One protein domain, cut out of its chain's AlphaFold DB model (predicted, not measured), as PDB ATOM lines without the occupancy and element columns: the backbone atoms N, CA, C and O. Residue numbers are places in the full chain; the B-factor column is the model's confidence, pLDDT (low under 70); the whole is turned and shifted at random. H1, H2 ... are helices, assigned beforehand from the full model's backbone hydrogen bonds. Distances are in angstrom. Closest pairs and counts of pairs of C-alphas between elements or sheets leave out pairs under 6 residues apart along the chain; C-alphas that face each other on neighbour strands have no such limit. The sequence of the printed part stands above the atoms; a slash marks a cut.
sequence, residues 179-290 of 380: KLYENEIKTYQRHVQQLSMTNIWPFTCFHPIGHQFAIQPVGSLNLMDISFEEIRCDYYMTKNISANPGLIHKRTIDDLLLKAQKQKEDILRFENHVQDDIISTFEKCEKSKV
ATOM      1  N   LYS A 179     -29.476 -30.946  21.335       96.75
ATOM      2  CA  LYS A 179     -30.058 -32.286  21.441       96.75
ATOM      3  C   LYS A 179     -31.567 -32.240  21.697       96.75
ATOM      4  O   LYS A 179     -32.289 -33.088  21.181       96.75
ATOM      5  N   LEU A 180     -32.042 -31.262  22.472       95.56
ATOM      6  CA  LEU A 180     -33.467 -31.064  22.740       95.56
ATOM      7  C   LEU A 180     -34.252 -30.754  21.455       95.56
ATOM      8  O   LEU A 180     -35.322 -31.320  21.266       95.56
ATOM      9  N   TYR A 181     -33.696 -29.922  20.568       94.31
ATOM     10  CA  TYR A 181     -34.340 -29.483  19.319       94.31
ATOM     11  C   TYR A 181     -33.839 -30.218  18.058       94.31
ATOM     12  O   TYR A 181     -33.966 -29.724  16.934       94.31
ATOM     13  N   GLU A 182     -33.223 -31.394  18.211       96.19
ATOM     14  CA  GLU A 182     -32.576 -32.109  17.101       96.19
ATOM     15  C   GLU A 182     -33.561 -32.450  15.965       96.19
ATOM     16  O   GLU A 182     -33.213 -32.400  14.781       96.19
ATOM     17  N   ASN A 183     -34.809 -32.785  16.304       95.00
ATOM     18  CA  ASN A 183     -35.830 -33.158  15.324       95.00
ATOM     19  C   ASN A 183     -36.318 -31.952  14.511       95.00
ATOM     20  O   ASN A 183     -36.526 -32.059  13.299       95.00
ATOM     21  N   GLU A 184     -36.473 -30.805  15.164       90.88
ATOM     22  CA  GLU A 184     -36.845 -29.524  14.576       90.88
ATOM     23  C   GLU A 184     -35.738 -29.032  13.647       90.88
ATOM     24  O   GLU A 184     -36.017 -28.691  12.498       90.88
ATOM     25  N   ILE A 185     -34.479 -29.099  14.096       92.81
ATOM     26  CA  ILE A 185     -33.300 -28.763  13.288       92.81
ATOM     27  C   ILE A 185     -33.251 -29.638  12.030       92.81
ATOM     28  O   ILE A 185     -33.159 -29.114  10.920       92.81
ATOM     29  N   LYS A 186     -33.394 -30.964  12.163       95.06
ATOM     30  CA  LYS A 186     -33.423 -31.876  11.002       95.06
ATOM     31  C   LYS A 186     -34.577 -31.569  10.056       95.06
ATOM     32  O   LYS A 186     -34.431 -31.682   8.841       95.06
ATOM     33  N   THR A 187     -35.736 -31.204  10.592       90.94
ATOM     34  CA  THR A 187     -36.901 -30.831   9.781       90.94
ATOM     35  C   THR A 187     -36.639 -29.534   9.017       90.94
ATOM     36  O   THR A 187     -36.891 -29.479   7.814       90.94
ATOM     37  N   TYR A 188     -36.038 -28.536   9.668       88.31
ATOM     38  CA  TYR A 188     -35.608 -27.291   9.038       88.31
ATOM     39  C   TYR A 188     -34.590 -27.539   7.914       88.31
ATOM     40  O   TYR A 188     -34.782 -27.068   6.794       88.31
ATOM     41  N   GLN A 189     -33.573 -28.369   8.158       93.44
ATOM     42  CA  GLN A 189     -32.590 -28.758   7.141       93.44
ATOM     43  C   GLN A 189     -33.232 -29.463   5.941       93.44
ATOM     44  O   GLN A 189     -32.896 -29.147   4.802       93.44
ATOM     45  N   ARG A 190     -34.197 -30.370   6.164       93.31
ATOM     46  CA  ARG A 190     -34.947 -31.011   5.068       93.31
ATOM     47  C   ARG A 190     -35.721 -29.992   4.237       93.31
ATOM     48  O   ARG A 190     -35.716 -30.103   3.015       93.31
ATOM     49  N   HIS A 191     -36.351 -28.999   4.863       88.06
ATOM     50  CA  HIS A 191     -37.043 -27.943   4.122       88.06
ATOM     51  C   HIS A 191     -36.070 -27.103   3.289       88.06
ATOM     52  O   HIS A 191     -36.325 -26.871   2.111       88.06
ATOM     53  N   VAL A 192     -34.927 -26.705   3.855       88.94
ATOM     54  CA  VAL A 192     -33.886 -25.973   3.111       88.94
ATOM     55  C   VAL A 192     -33.329 -26.812   1.959       88.94
ATOM     56  O   VAL A 192     -33.095 -26.290   0.868       88.94
ATOM     57  N   GLN A 193     -33.178 -28.123   2.152       91.94
ATOM     58  CA  GLN A 193     -32.761 -29.046   1.100       91.94
ATOM     59  C   GLN A 193     -33.808 -29.140  -0.019       91.94
ATOM     60  O   GLN A 193     -33.452 -29.032  -1.190       91.94
ATOM     61  N   GLN A 194     -35.092 -29.270   0.321       88.94
ATOM     62  CA  GLN A 194     -36.190 -29.270  -0.653       88.94
ATOM     63  C   GLN A 194     -36.250 -27.952  -1.435       88.94
ATOM     64  O   GLN A 194     -36.320 -27.980  -2.658       88.94
ATOM     65  N   LEU A 195     -36.115 -26.805  -0.761       83.69
ATOM     66  CA  LEU A 195     -36.026 -25.486  -1.407       83.69
ATOM     67  C   LEU A 195     -34.763 -25.294  -2.250       83.69
ATOM     68  O   LEU A 195     -34.675 -24.369  -3.049       83.69
ATOM     69  N   SER A 196     -33.740 -26.117  -2.042       85.19
ATOM     70  CA  SER A 196     -32.547 -26.112  -2.889       85.19
ATOM     71  C   SER A 196     -32.729 -26.973  -4.136       85.19
ATOM     72  O   SER A 196     -32.004 -26.782  -5.105       85.19
ATOM     73  N   MET A 197     -33.698 -27.892  -4.125       86.69
ATOM     74  CA  MET A 197     -34.099 -28.674  -5.296       86.69
ATOM     75  C   MET A 197     -35.135 -27.944  -6.156       86.69
ATOM     76  O   MET A 197     -35.286 -28.268  -7.331       86.69
ATOM     77  N   THR A 198     -35.861 -26.976  -5.592       83.56
ATOM     78  CA  THR A 198     -36.769 -26.124  -6.359       83.56
ATOM     79  C   THR A 198     -35.998 -24.954  -6.975       83.56
ATOM     80  O   THR A 198     -35.105 -24.380  -6.360       83.56
ATOM     81  N   ASN A 199     -36.382 -24.533  -8.182       71.56
ATOM     82  CA  ASN A 199     -35.886 -23.288  -8.792       71.56
ATOM     83  C   ASN A 199     -36.508 -22.029  -8.145       71.56
ATOM     84  O   ASN A 199     -36.549 -20.964  -8.757       71.56
ATOM     85  N   ILE A 200     -37.047 -22.155  -6.929       71.88
ATOM     86  CA  ILE A 200     -37.729 -21.076  -6.221       71.88
ATOM     87  C   ILE A 200     -36.682 -20.304  -5.421       71.88
ATOM     88  O   ILE A 200     -35.835 -20.887  -4.739       71.88
ATOM     89  N   TRP A 201     -36.735 -18.974  -5.512       59.94
ATOM     90  CA  TRP A 201     -35.860 -18.106  -4.733       59.94
ATOM     91  C   TRP A 201     -36.082 -18.345  -3.231       59.94
ATOM     92  O   TRP A 201     -37.212 -18.248  -2.761       59.94
ATOM     93  N   PRO A 202     -35.034 -18.681  -2.469       53.12
ATOM     94  CA  PRO A 202     -35.203 -19.450  -1.236       53.12
ATOM     95  C   PRO A 202     -35.545 -18.674   0.033       53.12
ATOM     96  O   PRO A 202     -35.844 -19.301   1.044       53.12
ATOM     97  N   PHE A 203     -35.491 -17.345   0.021       55.69
ATOM     98  CA  PHE A 203     -35.661 -16.543   1.233       55.69
ATOM     99  C   PHE A 203     -36.410 -15.259   0.920       55.69
ATOM    100  O   PHE A 203     -35.857 -14.171   0.967       55.69
ATOM    101  N   THR A 204     -37.677 -15.411   0.556       54.44
ATOM    102  CA  THR A 204     -38.642 -14.328   0.749       54.44
ATOM    103  C   THR A 204     -39.314 -14.546   2.099       54.44
ATOM    104  O   THR A 204     -39.745 -15.678   2.353       54.44
ATOM    105  N   CYS A 205     -39.495 -13.488   2.892       48.25
ATOM    106  CA  CYS A 205     -40.298 -13.378   4.128       48.25
ATOM    107  C   CYS A 205     -41.652 -14.130   4.167       48.25
ATOM    108  O   CYS A 205     -42.271 -14.263   5.222       48.25
ATOM    109  N   PHE A 206     -42.126 -14.638   3.029       48.66
ATOM    110  CA  PHE A 206     -43.354 -15.410   2.856       48.66
ATOM    111  C   PHE A 206     -43.177 -16.940   2.805       48.66
ATOM    112  O   PHE A 206     -44.134 -17.636   2.460       48.66
ATOM    113  N   HIS A 207     -41.997 -17.495   3.104       52.34
ATOM    114  CA  HIS A 207     -41.804 -18.946   3.004       52.34
ATOM    115  C   HIS A 207     -42.558 -19.731   4.095       52.34
ATOM    116  O   HIS A 207     -42.537 -19.352   5.264       52.34
ATOM    117  N   PRO A 208     -43.167 -20.885   3.750       42.75
ATOM    118  CA  PRO A 208     -43.913 -21.729   4.687       42.75
ATOM    119  C   PRO A 208     -43.019 -22.506   5.667       42.75
ATOM    120  O   PRO A 208     -43.529 -23.335   6.429       42.75
ATOM    121  N   ILE A 209     -41.699 -22.260   5.674       47.06
ATOM    122  CA  ILE A 209     -40.821 -22.798   6.712       47.06
ATOM    123  C   ILE A 209     -41.200 -22.116   8.020       47.06
ATOM    124  O   ILE A 209     -40.710 -21.041   8.340       47.06
ATOM    125  N   GLY A 210     -42.105 -22.744   8.762       45.78
ATOM    126  CA  GLY A 210     -42.484 -22.243  10.070       45.78
ATOM    127  C   GLY A 210     -43.965 -22.168  10.381       45.78
ATOM    128  O   GLY A 210     -44.321 -21.530  11.366       45.78
ATOM    129  N   HIS A 211     -44.847 -22.856   9.649       46.81
ATOM    130  CA  HIS A 211     -46.244 -22.908  10.099       46.81
ATOM    131  C   HIS A 211     -46.385 -23.504  11.521       46.81
ATOM    132  O   HIS A 211     -47.347 -23.195  12.220       46.81
ATOM    133  N   GLN A 212     -45.399 -24.304  11.957       45.50
ATOM    134  CA  GLN A 212     -45.290 -24.865  13.309       45.50
ATOM    135  C   GLN A 212     -44.338 -24.094  14.244       45.50
ATOM    136  O   GLN A 212     -44.507 -24.143  15.457       45.50
ATOM    137  N   PHE A 213     -43.378 -23.352  13.690       49.81
ATOM    138  CA  PHE A 213     -42.472 -22.474  14.428       49.81
ATOM    139  C   PHE A 213     -42.263 -21.241  13.572       49.81
ATOM    140  O   PHE A 213     -41.545 -21.330  12.581       49.81
ATOM    141  N   ALA A 214     -42.886 -20.114  13.914       49.50
ATOM    142  CA  ALA A 214     -42.607 -18.847  13.253       49.50
ATOM    143  C   ALA A 214     -41.176 -18.421  13.610       49.50
ATOM    144  O   ALA A 214     -40.956 -17.531  14.425       49.50
ATOM    145  N   ILE A 215     -40.191 -19.085  13.006       52.22
ATOM    146  CA  ILE A 215     -38.819 -18.622  12.894       52.22
ATOM    147  C   ILE A 215     -38.903 -17.486  11.879       52.22
ATOM    148  O   ILE A 215     -38.467 -17.605  10.738       52.22
ATOM    149  N   GLN A 216     -39.578 -16.398  12.252       49.62
ATOM    150  CA  GLN A 216     -39.359 -15.170  11.528       49.62
ATOM    151  C   GLN A 216     -37.893 -14.816  11.792       49.62
ATOM    152  O   GLN A 216     -37.477 -14.817  12.956       49.62
ATOM    153  N   PRO A 217     -37.098 -14.537  10.753       48.03
ATOM    154  CA  PRO A 217     -35.699 -14.152  10.887       48.03
ATOM    155  C   PRO A 217     -35.556 -12.735  11.468       48.03
ATOM    156  O   PRO A 217     -34.730 -11.946  11.026       48.03
ATOM    157  N   VAL A 218     -36.365 -12.361  12.463       41.81
ATOM    158  CA  VAL A 218     -36.272 -11.053  13.109       41.81
ATOM    159  C   VAL A 218     -35.184 -11.135  14.178       41.81
ATOM    160  O   VAL A 218     -35.422 -11.378  15.362       41.81
ATOM    161  N   GLY A 219     -33.947 -10.968  13.716       47.44
ATOM    162  CA  GLY A 219     -32.810 -10.559  14.538       47.44
ATOM    163  C   GLY A 219     -32.079 -11.655  15.316       47.44
ATOM    164  O   GLY A 219     -31.438 -11.334  16.316       47.44
ATOM    165  N   SER A 220     -32.174 -12.933  14.943       48.94
ATOM    166  CA  SER A 220     -31.270 -13.964  15.505       48.94
ATOM    167  C   SER A 220     -30.701 -14.923  14.483       48.94
ATOM    168  O   SER A 220     -29.538 -15.257  14.604       48.94
ATOM    169  N   LEU A 221     -31.463 -15.325  13.471       56.62
ATOM    170  CA  LEU A 221     -30.879 -15.922  12.279       56.62
ATOM    171  C   LEU A 221     -30.613 -14.774  11.323       56.62
ATOM    172  O   LEU A 221     -31.571 -14.164  10.852       56.62
ATOM    173  N   ASN A 222     -29.343 -14.465  11.052       63.16
ATOM    174  CA  ASN A 222     -28.943 -13.489  10.029       63.16
ATOM    175  C   ASN A 222     -29.249 -14.027   8.618       63.16
ATOM    176  O   ASN A 222     -28.390 -14.029   7.736       63.16
ATOM    177  N   LEU A 223     -30.451 -14.571   8.421       67.75
ATOM    178  CA  LEU A 223     -30.983 -14.968   7.135       67.75
ATOM    179  C   LEU A 223     -31.063 -13.716   6.289       67.75
ATOM    180  O   LEU A 223     -31.751 -12.764   6.647       67.75
ATOM    181  N   MET A 224     -30.310 -13.715   5.192       68.75
ATOM    182  CA  MET A 224     -30.512 -12.730   4.148       68.75
ATOM    183  C   MET A 224     -31.870 -13.010   3.530       68.75
ATOM    184  O   MET A 224     -32.014 -13.831   2.627       68.75
ATOM    185  N   ASP A 225     -32.867 -12.335   4.085       66.75
ATOM    186  CA  ASP A 225     -34.124 -12.091   3.412       66.75
ATOM    187  C   ASP A 225     -33.803 -11.113   2.291       66.75
ATOM    188  O   ASP A 225     -33.354  -9.993   2.532       66.75
ATOM    189  N   ILE A 226     -33.908 -11.589   1.058       66.25
ATOM    190  CA  ILE A 226     -33.766 -10.729  -0.103       66.25
ATOM    191  C   ILE A 226     -35.154 -10.650  -0.689       66.25
ATOM    192  O   ILE A 226     -35.594 -11.532  -1.436       66.25
ATOM    193  N   SER A 227     -35.871  -9.595  -0.323       76.19
ATOM    194  CA  SER A 227     -37.163  -9.364  -0.932       76.19
ATOM    195  C   SER A 227     -36.960  -8.919  -2.384       76.19
ATOM    196  O   SER A 227     -36.091  -8.105  -2.709       76.19
ATOM    197  N   PHE A 228     -37.802  -9.424  -3.289       73.62
ATOM    198  CA  PHE A 228     -37.848  -8.919  -4.666       73.62
ATOM    199  C   PHE A 228     -38.086  -7.404  -4.707       73.62
ATOM    200  O   PHE A 228     -37.654  -6.734  -5.641       73.62
ATOM    201  N   GLU A 229     -38.742  -6.863  -3.679       73.44
ATOM    202  CA  GLU A 229     -38.978  -5.435  -3.537       73.44
ATOM    203  C   GLU A 229     -37.693  -4.654  -3.232       73.44
ATOM    204  O   GLU A 229     -37.479  -3.608  -3.837       73.44
ATOM    205  N   GLU A 230     -36.806  -5.167  -2.373       75.31
ATOM    206  CA  GLU A 230     -35.497  -4.554  -2.105       75.31
ATOM    207  C   GLU A 230     -34.606  -4.576  -3.344       75.31
ATOM    208  O   GLU A 230     -34.028  -3.546  -3.690       75.31
ATOM    209  N   ILE A 231     -34.562  -5.704  -4.066       80.75
ATOM    210  CA  ILE A 231     -33.864  -5.806  -5.357       80.75
ATOM    211  C   ILE A 231     -34.406  -4.741  -6.320       80.75
ATOM    212  O   ILE A 231     -33.650  -3.976  -6.922       80.75
ATOM    213  N   ARG A 232     -35.730  -4.653  -6.454       79.88
ATOM    214  CA  ARG A 232     -36.377  -3.693  -7.350       79.88
ATOM    215  C   ARG A 232     -36.082  -2.244  -6.947       79.88
ATOM    216  O   ARG A 232     -35.779  -1.422  -7.814       79.88
ATOM    217  N   CYS A 233     -36.136  -1.926  -5.655       78.69
ATOM    218  CA  CYS A 233     -35.791  -0.602  -5.139       78.69
ATOM    219  C   CYS A 233     -34.326  -0.246  -5.430       78.69
ATOM    220  O   CYS A 233     -34.062   0.856  -5.914       78.69
ATOM    221  N   ASP A 234     -33.390  -1.175  -5.216       79.69
ATOM    222  CA  ASP A 234     -31.964  -0.983  -5.513       79.69
ATOM    223  C   ASP A 234     -31.727  -0.664  -6.998       79.69
ATOM    224  O   ASP A 234     -31.008   0.282  -7.334       79.69
ATOM    225  N   TYR A 235     -32.412  -1.373  -7.903       85.62
ATOM    226  CA  TYR A 235     -32.352  -1.080  -9.337       85.62
ATOM    227  C   TYR A 235     -32.780   0.356  -9.655       85.62
ATOM    228  O   TYR A 235     -32.069   1.075 -10.363       85.62
ATOM    229  N   TYR A 236     -33.931   0.790  -9.133       85.44
ATOM    230  CA  TYR A 236     -34.459   2.125  -9.412       85.44
ATOM    231  C   TYR A 236     -33.579   3.236  -8.842       85.44
ATOM    232  O   TYR A 236     -33.366   4.248  -9.515       85.44
ATOM    233  N   MET A 237     -33.020   3.035  -7.649       81.69
ATOM    234  CA  MET A 237     -32.066   3.976  -7.062       81.69
ATOM    235  C   MET A 237     -30.801   4.069  -7.918       81.69
ATOM    236  O   MET A 237     -30.341   5.163  -8.248       81.69
ATOM    237  N   THR A 238     -30.289   2.927  -8.374       82.69
ATOM    238  CA  THR A 238     -29.078   2.861  -9.195       82.69
ATOM    239  C   THR A 238     -29.283   3.456 -10.592       82.69
ATOM    240  O   THR A 238     -28.369   4.092 -11.128       82.69
ATOM    241  N   LYS A 239     -30.489   3.322 -11.167       85.38
ATOM    242  CA  LYS A 239     -30.866   3.866 -12.487       85.38
ATOM    243  C   LYS A 239     -30.625   5.365 -12.619       85.38
ATOM    244  O   LYS A 239     -30.251   5.822 -13.693       85.38
ATOM    245  N   ASN A 240     -30.803   6.111 -11.535       82.19
ATOM    246  CA  ASN A 240     -30.671   7.566 -11.547       82.19
ATOM    247  C   ASN A 240     -29.253   8.055 -11.217       82.19
ATOM    248  O   ASN A 240     -28.965   9.240 -11.379       82.19
ATOM    249  N   ILE A 241     -28.374   7.168 -10.742       82.00
ATOM    250  CA  ILE A 241     -27.048   7.528 -10.216       82.00
ATOM    251  C   ILE A 241     -25.929   7.074 -11.163       82.00
ATOM    252  O   ILE A 241     -24.906   7.748 -11.279       82.00
ATOM    253  N   SER A 242     -26.114   5.951 -11.860       85.94
ATOM    254  CA  SER A 242     -25.085   5.335 -12.700       85.94
ATOM    255  C   SER A 242     -25.399   5.439 -14.189       85.94
ATOM    256  O   SER A 242     -26.541   5.278 -14.608       85.94
ATOM    257  N   ALA A 243     -24.355   5.613 -15.005       83.31
ATOM    258  CA  ALA A 243     -24.452   5.517 -16.461       83.31
ATOM    259  C   ALA A 243     -24.780   4.087 -16.943       83.31
ATOM    260  O   ALA A 243     -25.280   3.911 -18.050       83.31
ATOM    261  N   ASN A 244     -24.513   3.062 -16.122       90.38
ATOM    262  CA  ASN A 244     -24.821   1.665 -16.437       90.38
ATOM    263  C   ASN A 244     -25.464   0.953 -15.232       90.38
ATOM    264  O   ASN A 244     -24.806   0.177 -14.527       90.38
ATOM    265  N   PRO A 245     -26.749   1.223 -14.960       84.88
ATOM    266  CA  PRO A 245     -27.432   0.676 -13.796       84.88
ATOM    267  C   PRO A 245     -27.669  -0.829 -13.892       84.88
ATOM    268  O   PRO A 245     -27.639  -1.508 -12.872       84.88
ATOM    269  N   GLY A 246     -27.819  -1.370 -15.106       87.38
ATOM    270  CA  GLY A 246     -27.984  -2.808 -15.318       87.38
ATOM    271  C   GLY A 246     -26.772  -3.612 -14.849       87.38
ATOM    272  O   GLY A 246     -26.934  -4.644 -14.204       87.38
ATOM    273  N   LEU A 247     -25.551  -3.124 -15.105       87.31
ATOM    274  CA  LEU A 247     -24.336  -3.814 -14.670       87.31
ATOM    275  C   LEU A 247     -24.175  -3.813 -13.144       87.31
ATOM    276  O   LEU A 247     -23.793  -4.833 -12.574       87.31
ATOM    277  N   ILE A 248     -24.441  -2.679 -12.490       83.50
ATOM    278  CA  ILE A 248     -24.348  -2.572 -11.027       83.50
ATOM    279  C   ILE A 248     -25.408  -3.458 -10.382       83.50
ATOM    280  O   ILE A 248     -25.074  -4.292  -9.550       83.50
ATOM    281  N   HIS A 249     -26.651  -3.348 -10.841       86.62
ATOM    282  CA  HIS A 249     -27.752  -4.135 -10.313       86.62
ATOM    283  C   HIS A 249     -27.531  -5.641 -10.477       86.62
ATOM    284  O   HIS A 249     -27.741  -6.403  -9.538       86.62
ATOM    285  N   LYS A 250     -27.021  -6.074 -11.638       87.69
ATOM    286  CA  LYS A 250     -26.635  -7.471 -11.855       87.69
ATOM    287  C   LYS A 250     -25.592  -7.933 -10.837       87.69
ATOM    288  O   LYS A 250     -25.760  -8.993 -10.254       87.69
ATOM    289  N   ARG A 251     -24.542  -7.139 -10.590       88.81
ATOM    290  CA  ARG A 251     -23.520  -7.476  -9.582       88.81
ATOM    291  C   ARG A 251     -24.114  -7.577  -8.179       88.81
ATOM    292  O   ARG A 251     -23.741  -8.492  -7.455       88.81
ATOM    293  N   THR A 252     -25.029  -6.677  -7.816       85.62
ATOM    294  CA  THR A 252     -25.743  -6.743  -6.534       85.62
ATOM    295  C   THR A 252     -26.549  -8.035  -6.429       85.62
ATOM    296  O   THR A 252     -26.423  -8.746  -5.439       85.62
ATOM    297  N   ILE A 253     -27.328  -8.383  -7.462       86.00
ATOM    298  CA  ILE A 253     -28.096  -9.636  -7.498       86.00
ATOM    299  C   ILE A 253     -27.173 -10.852  -7.393       86.00
ATOM    300  O   ILE A 253     -27.461 -11.754  -6.613       86.00
ATOM    301  N   ASP A 254     -26.077 -10.884  -8.152       86.69
ATOM    302  CA  ASP A 254     -25.137 -12.008  -8.156       86.69
ATOM    303  C   ASP A 254     -24.486 -12.194  -6.768       86.69
ATOM    304  O   ASP A 254     -24.389 -13.320  -6.279       86.69
ATOM    305  N   ASP A 255     -24.094 -11.102  -6.098       86.75
ATOM    306  CA  ASP A 255     -23.544 -11.138  -4.733       86.75
ATOM    307  C   ASP A 255     -24.585 -11.624  -3.717       86.75
ATOM    308  O   ASP A 255     -24.296 -12.499  -2.902       86.75
ATOM    309  N   LEU A 256     -25.816 -11.113  -3.799       83.31
ATOM    310  CA  LEU A 256     -26.939 -11.530  -2.958       83.31
ATOM    311  C   LEU A 256     -27.292 -13.011  -3.158       83.31
ATOM    312  O   LEU A 256     -27.508 -13.737  -2.185       83.31
ATOM    313  N   LEU A 257     -27.286 -13.490  -4.402       84.06
ATOM    314  CA  LEU A 257     -27.527 -14.892  -4.727       84.06
ATOM    315  C   LEU A 257     -26.426 -15.794  -4.159       84.06
ATOM    316  O   LEU A 257     -26.734 -16.811  -3.535       84.06
ATOM    317  N   LEU A 258     -25.156 -15.414  -4.325       87.06
ATOM    318  CA  LEU A 258     -24.009 -16.145  -3.777       87.06
ATOM    319  C   LEU A 258     -24.087 -16.236  -2.248       87.06
ATOM    320  O   LEU A 258     -23.879 -17.293  -1.650       87.06
ATOM    321  N   LYS A 259     -24.425 -15.120  -1.616       86.38
ATOM    322  CA  LYS A 259     -24.644 -14.992  -0.179       86.38
ATOM    323  C   LYS A 259     -25.774 -15.893   0.332       86.38
ATOM    324  O   LYS A 259     -25.578 -16.621   1.306       86.38
ATOM    325  N   ALA A 260     -26.914 -15.911  -0.355       84.19
ATOM    326  CA  ALA A 260     -28.033 -16.796  -0.034       84.19
ATOM    327  C   ALA A 260     -27.675 -18.282  -0.220       84.19
ATOM    328  O   ALA A 260     -28.058 -19.121   0.595       84.19
ATOM    329  N   GLN A 261     -26.918 -18.622  -1.269       86.69
ATOM    330  CA  GLN A 261     -26.421 -19.983  -1.492       86.69
ATOM    331  C   GLN A 261     -25.487 -20.434  -0.369       86.69
ATOM    332  O   GLN A 261     -25.698 -21.504   0.198       86.69
ATOM    333  N   LYS A 262     -24.517 -19.597   0.010       90.62
ATOM    334  CA  LYS A 262     -23.611 -19.884   1.127       90.62
ATOM    335  C   LYS A 262     -24.384 -20.139   2.420       90.62
ATOM    336  O   LYS A 262     -24.146 -21.128   3.100       90.62
ATOM    337  N   GLN A 263     -25.370 -19.302   2.713       88.88
ATOM    338  CA  GLN A 263     -26.190 -19.466   3.903       88.88
ATOM    339  C   GLN A 263     -26.992 -20.776   3.920       88.88
ATOM    340  O   GLN A 263     -27.121 -21.410   4.967       88.88
ATOM    341  N   LYS A 264     -27.509 -21.224   2.767       89.25
ATOM    342  CA  LYS A 264     -28.121 -22.559   2.664       89.25
ATOM    343  C   LYS A 264     -27.127 -23.652   3.019       89.25
ATOM    344  O   LYS A 264     -27.478 -24.566   3.760       89.25
ATOM    345  N   GLU A 265     -25.916 -23.577   2.478       93.31
ATOM    346  CA  GLU A 265     -24.869 -24.553   2.770       93.31
ATOM    347  C   GLU A 265     -24.523 -24.564   4.258       93.31
ATOM    348  O   GLU A 265     -24.456 -25.642   4.844       93.31
ATOM    349  N   ASP A 266     -24.401 -23.390   4.879       94.00
ATOM    350  CA  ASP A 266     -24.122 -23.247   6.307       94.00
ATOM    351  C   ASP A 266     -25.231 -23.890   7.165       94.00
ATOM    352  O   ASP A 266     -24.946 -24.603   8.130       94.00
ATOM    353  N   ILE A 267     -26.505 -23.731   6.775       92.88
ATOM    354  CA  ILE A 267     -27.645 -24.395   7.431       92.88
ATOM    355  C   ILE A 267     -27.598 -25.916   7.249       92.88
ATOM    356  O   ILE A 267     -27.799 -26.671   8.206       92.88
ATOM    357  N   LEU A 268     -27.347 -26.385   6.025       94.00
ATOM    358  CA  LEU A 268     -27.305 -27.814   5.707       94.00
ATOM    359  C   LEU A 268     -26.138 -28.518   6.408       94.00
ATOM    360  O   LEU A 268     -26.296 -29.646   6.872       94.00
ATOM    361  N   ARG A 269     -24.986 -27.851   6.521       96.50
ATOM    362  CA  ARG A 269     -23.812 -28.334   7.265       96.50
ATOM    363  C   ARG A 269     -23.931 -28.138   8.768       96.50
ATOM    364  O   ARG A 269     -23.176 -28.751   9.515       96.50
ATOM    365  N   PHE A 270     -24.897 -27.333   9.199       95.50
ATOM    366  CA  PHE A 270     -25.109 -26.979  10.591       95.50
ATOM    367  C   PHE A 270     -23.869 -26.338  11.227       95.50
ATOM    368  O   PHE A 270     -23.432 -26.724  12.314       95.50
ATOM    369  N   GLU A 271     -23.290 -25.368  10.516       96.88
ATOM    370  CA  GLU A 271     -22.093 -24.642  10.942       96.88
ATOM    371  C   GLU A 271     -22.294 -23.963  12.307       96.88
ATOM    372  O   GLU A 271     -23.404 -23.583  12.680       96.88
ATOM    373  N   ASN A 272     -21.208 -23.776  13.065       95.31
ATOM    374  CA  ASN A 272     -21.273 -23.325  14.465       95.31
ATOM    375  C   ASN A 272     -22.073 -22.031  14.676       95.31
ATOM    376  O   ASN A 272     -22.809 -21.941  15.656       95.31
ATOM    377  N   HIS A 273     -21.951 -21.067  13.761       93.88
ATOM    378  CA  HIS A 273     -22.678 -19.798  13.829       93.88
ATOM    379  C   HIS A 273     -24.190 -19.992  13.626       93.88
ATOM    380  O   HIS A 273     -24.980 -19.396  14.345       93.88
ATOM    381  N   VAL A 274     -24.606 -20.903  12.735       93.75
ATOM    382  CA  VAL A 274     -26.022 -21.269  12.565       93.75
ATOM    383  C   VAL A 274     -26.566 -21.901  13.842       93.75
ATOM    384  O   VAL A 274     -27.699 -21.635  14.231       93.75
ATOM    385  N   GLN A 275     -25.766 -22.723  14.524       94.75
ATOM    386  CA  GLN A 275     -26.173 -23.304  15.805       94.75
ATOM    387  C   GLN A 275     -26.441 -22.216  16.848       94.75
ATOM    388  O   GLN A 275     -27.452 -22.280  17.543       94.75
ATOM    389  N   ASP A 276     -25.548 -21.231  16.954       92.69
ATOM    390  CA  ASP A 276     -25.687 -20.122  17.903       92.69
ATOM    391  C   ASP A 276     -26.931 -19.274  17.593       92.69
ATOM    392  O   ASP A 276     -27.709 -18.963  18.499       92.69
ATOM    393  N   ASP A 277     -27.179 -18.993  16.314       90.38
ATOM    394  CA  ASP A 277     -28.357 -18.266  15.836       90.38
ATOM    395  C   ASP A 277     -29.671 -19.016  16.137       90.38
ATOM    396  O   ASP A 277     -30.653 -18.430  16.615       90.38
ATOM    397  N   ILE A 278     -29.703 -20.335  15.904       89.38
ATOM    398  CA  ILE A 278     -30.868 -21.177  16.208       89.38
ATOM    399  C   ILE A 278     -31.123 -21.234  17.715       89.38
ATOM    400  O   ILE A 278     -32.265 -21.072  18.144       89.38
ATOM    401  N   ILE A 279     -30.083 -21.415  18.530       91.50
ATOM    402  CA  ILE A 279     -30.218 -21.436  19.992       91.50
ATOM    403  C   ILE A 279     -30.731 -20.094  20.498       91.50
ATOM    404  O   ILE A 279     -31.688 -20.066  21.268       91.50
ATOM    405  N   SER A 280     -30.164 -18.984  20.015       89.75
ATOM    406  CA  SER A 280     -30.641 -17.639  20.349       89.75
ATOM    407  C   SER A 280     -32.127 -17.480  20.020       89.75
ATOM    408  O   SER A 280     -32.897 -16.943  20.818       89.75
ATOM    409  N   THR A 281     -32.549 -18.002  18.869       86.56
ATOM    410  CA  THR A 281     -33.951 -17.980  18.445       86.56
ATOM    411  C   THR A 281     -34.836 -18.806  19.380       86.56
ATOM    412  O   THR A 281     -35.851 -18.301  19.857       86.56
ATOM    413  N   PHE A 282     -34.450 -20.043  19.706       87.00
ATOM    414  CA  PHE A 282     -35.219 -20.885  20.624       87.00
ATOM    415  C   PHE A 282     -35.304 -20.293  22.027       87.00
ATOM    416  O   PHE A 282     -36.384 -20.272  22.609       87.00
ATOM    417  N   GLU A 283     -34.216 -19.729  22.549       88.19
ATOM    418  CA  GLU A 283     -34.233 -19.042  23.840       88.19
ATOM    419  C   GLU A 283     -35.196 -17.852  23.848       88.19
ATOM    420  O   GLU A 283     -35.920 -17.658  24.826       88.19
ATOM    421  N   LYS A 284     -35.230 -17.053  22.773       85.62
ATOM    422  CA  LYS A 284     -36.204 -15.960  22.628       85.62
ATOM    423  C   LYS A 284     -37.636 -16.506  22.605       85.62
ATOM    424  O   LYS A 284     -38.494 -15.978  23.313       85.62
ATOM    425  N   CYS A 285     -37.888 -17.586  21.863       82.31
ATOM    426  CA  CYS A 285     -39.197 -18.238  21.824       82.31
ATOM    427  C   CYS A 285     -39.621 -18.772  23.201       82.31
ATOM    428  O   CYS A 285     -40.749 -18.529  23.621       82.31
ATOM    429  N   GLU A 286     -38.740 -19.444  23.942       85.44
ATOM    430  CA  GLU A 286     -39.062 -19.945  25.285       85.44
ATOM    431  C   GLU A 286     -39.324 -18.801  26.276       85.44
ATOM    432  O   GLU A 286     -40.306 -18.838  27.016       85.44
ATOM    433  N   LYS A 287     -38.524 -17.725  26.232       86.38
ATOM    434  CA  LYS A 287     -38.764 -16.514  27.038       86.38
ATOM    435  C   LYS A 287     -40.133 -15.891  26.735       86.38
ATOM    436  O   LYS A 287     -40.824 -15.469  27.660       86.38
ATOM    437  N   SER A 288     -40.558 -15.895  25.469       82.50
ATOM    438  CA  SER A 288     -41.871 -15.365  25.072       82.50
ATOM    439  C   SER A 288     -43.059 -16.197  25.576       82.50
ATOM    440  O   SER A 288     -44.128 -15.642  25.793       82.50
ATOM    441  N   LYS A 289     -42.889 -17.505  25.824       83.81
ATOM    442  CA  LYS A 289     -43.956 -18.353  26.393       83.81
ATOM    443  C   LYS A 289     -44.231 -18.044  27.864       83.81
ATOM    444  O   LYS A 289     -45.352 -18.225  28.328       83.81
ATOM    445  N   VAL A 290     -43.201 -17.627  28.601       83.44
ATOM    446  CA  VAL A 290     -43.291 -17.342  30.042       83.44
ATOM    447  C   VAL A 290     -43.842 -15.937  30.295       83.44
ATOM    448  O   VAL A 290     -44.548 -15.718  31.278       83.44
TER     449      VAL A 290
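This is residues 179 to 290 of the 380 residues of the protein "C3H1-type domain-containing protein" of Acyrthosiphon pisum (UniProt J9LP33). One long helix, H3, makes the backbone of an elongated, loose shape: H2 folds back beside its first part as a helical hairpin, while H1 packs on its last part and H4 turns off sharply from its end. A long stretch without named elements, residues 198 to 227, winds from H1 to H2. The printed part has 112 residues with four named helices, in the order H1, H2, H3, H4, and no named strand; the class is all helix. The whole is loose, with a radius of gyration of the C-alphas of 16.4 A, and its C-alphas span 54 by 31 by 25 A.

H3, the longest helix, is residues 245 to 269 and measures 36.0 A from first to last C-alpha; C-alpha 245 stands at (-27.432, 0.676, -13.796) and C-alpha 269 at (-23.812, -28.334, 7.265). H2 is residues 228 to 239, 16.5 A long. H1 is residues 182 to 197, 22.7 A long, beginning at C-alpha 182 at (-32.576, -32.109, 17.101). H4 is residues 272 to 290, 27.6 A long, ending at C-alpha 290 at (-43.291, -17.342, 30.042).

H2 and H3 form a helical hairpin and touch, at a shallow tilt of 30 degrees, opposite ways. Their closest C-alphas are those of Lys 239 and Pro 245, 4.9 A apart, and H3 touches H2 with residues 245 to 253 alone. H3 touches H1 with residues 264 to 268 alone, and H1 touches H3 with residues 189 to 196 alone; the closest C-alphas are those of Gln 189 and Leu 268, 5.6 A apart. H1 and H3 run opposite ways at a steep tilt of 38 degrees, only just beyond shallow. H3 and H4 are close but not clearly touching, about perpendicular at 78 degrees, with the closest C-alphas, those of Ile 267 and Val 274, 6.2 A apart. H1 and H4 are only just apart, the closest C-alphas 8.5 A from each other; H2 is apart from H1 and from H4. In H1, H2 and H3 every O i to N i+4 pair is within hydrogen-bond range, and in H4 14 of 15 are.

The two C-alphas farthest apart, those of Ala 243 and Val 290, are 55.1 A from each other. The printed part has no cut. The link from H1 to H2 is long, with 30 residues; those from H2 to H3 and from H3 to H4 are tight, with 5 and 2 residues. The mean pLDDT of the printed part is 79.3, and residues 201 to 226 are under 70.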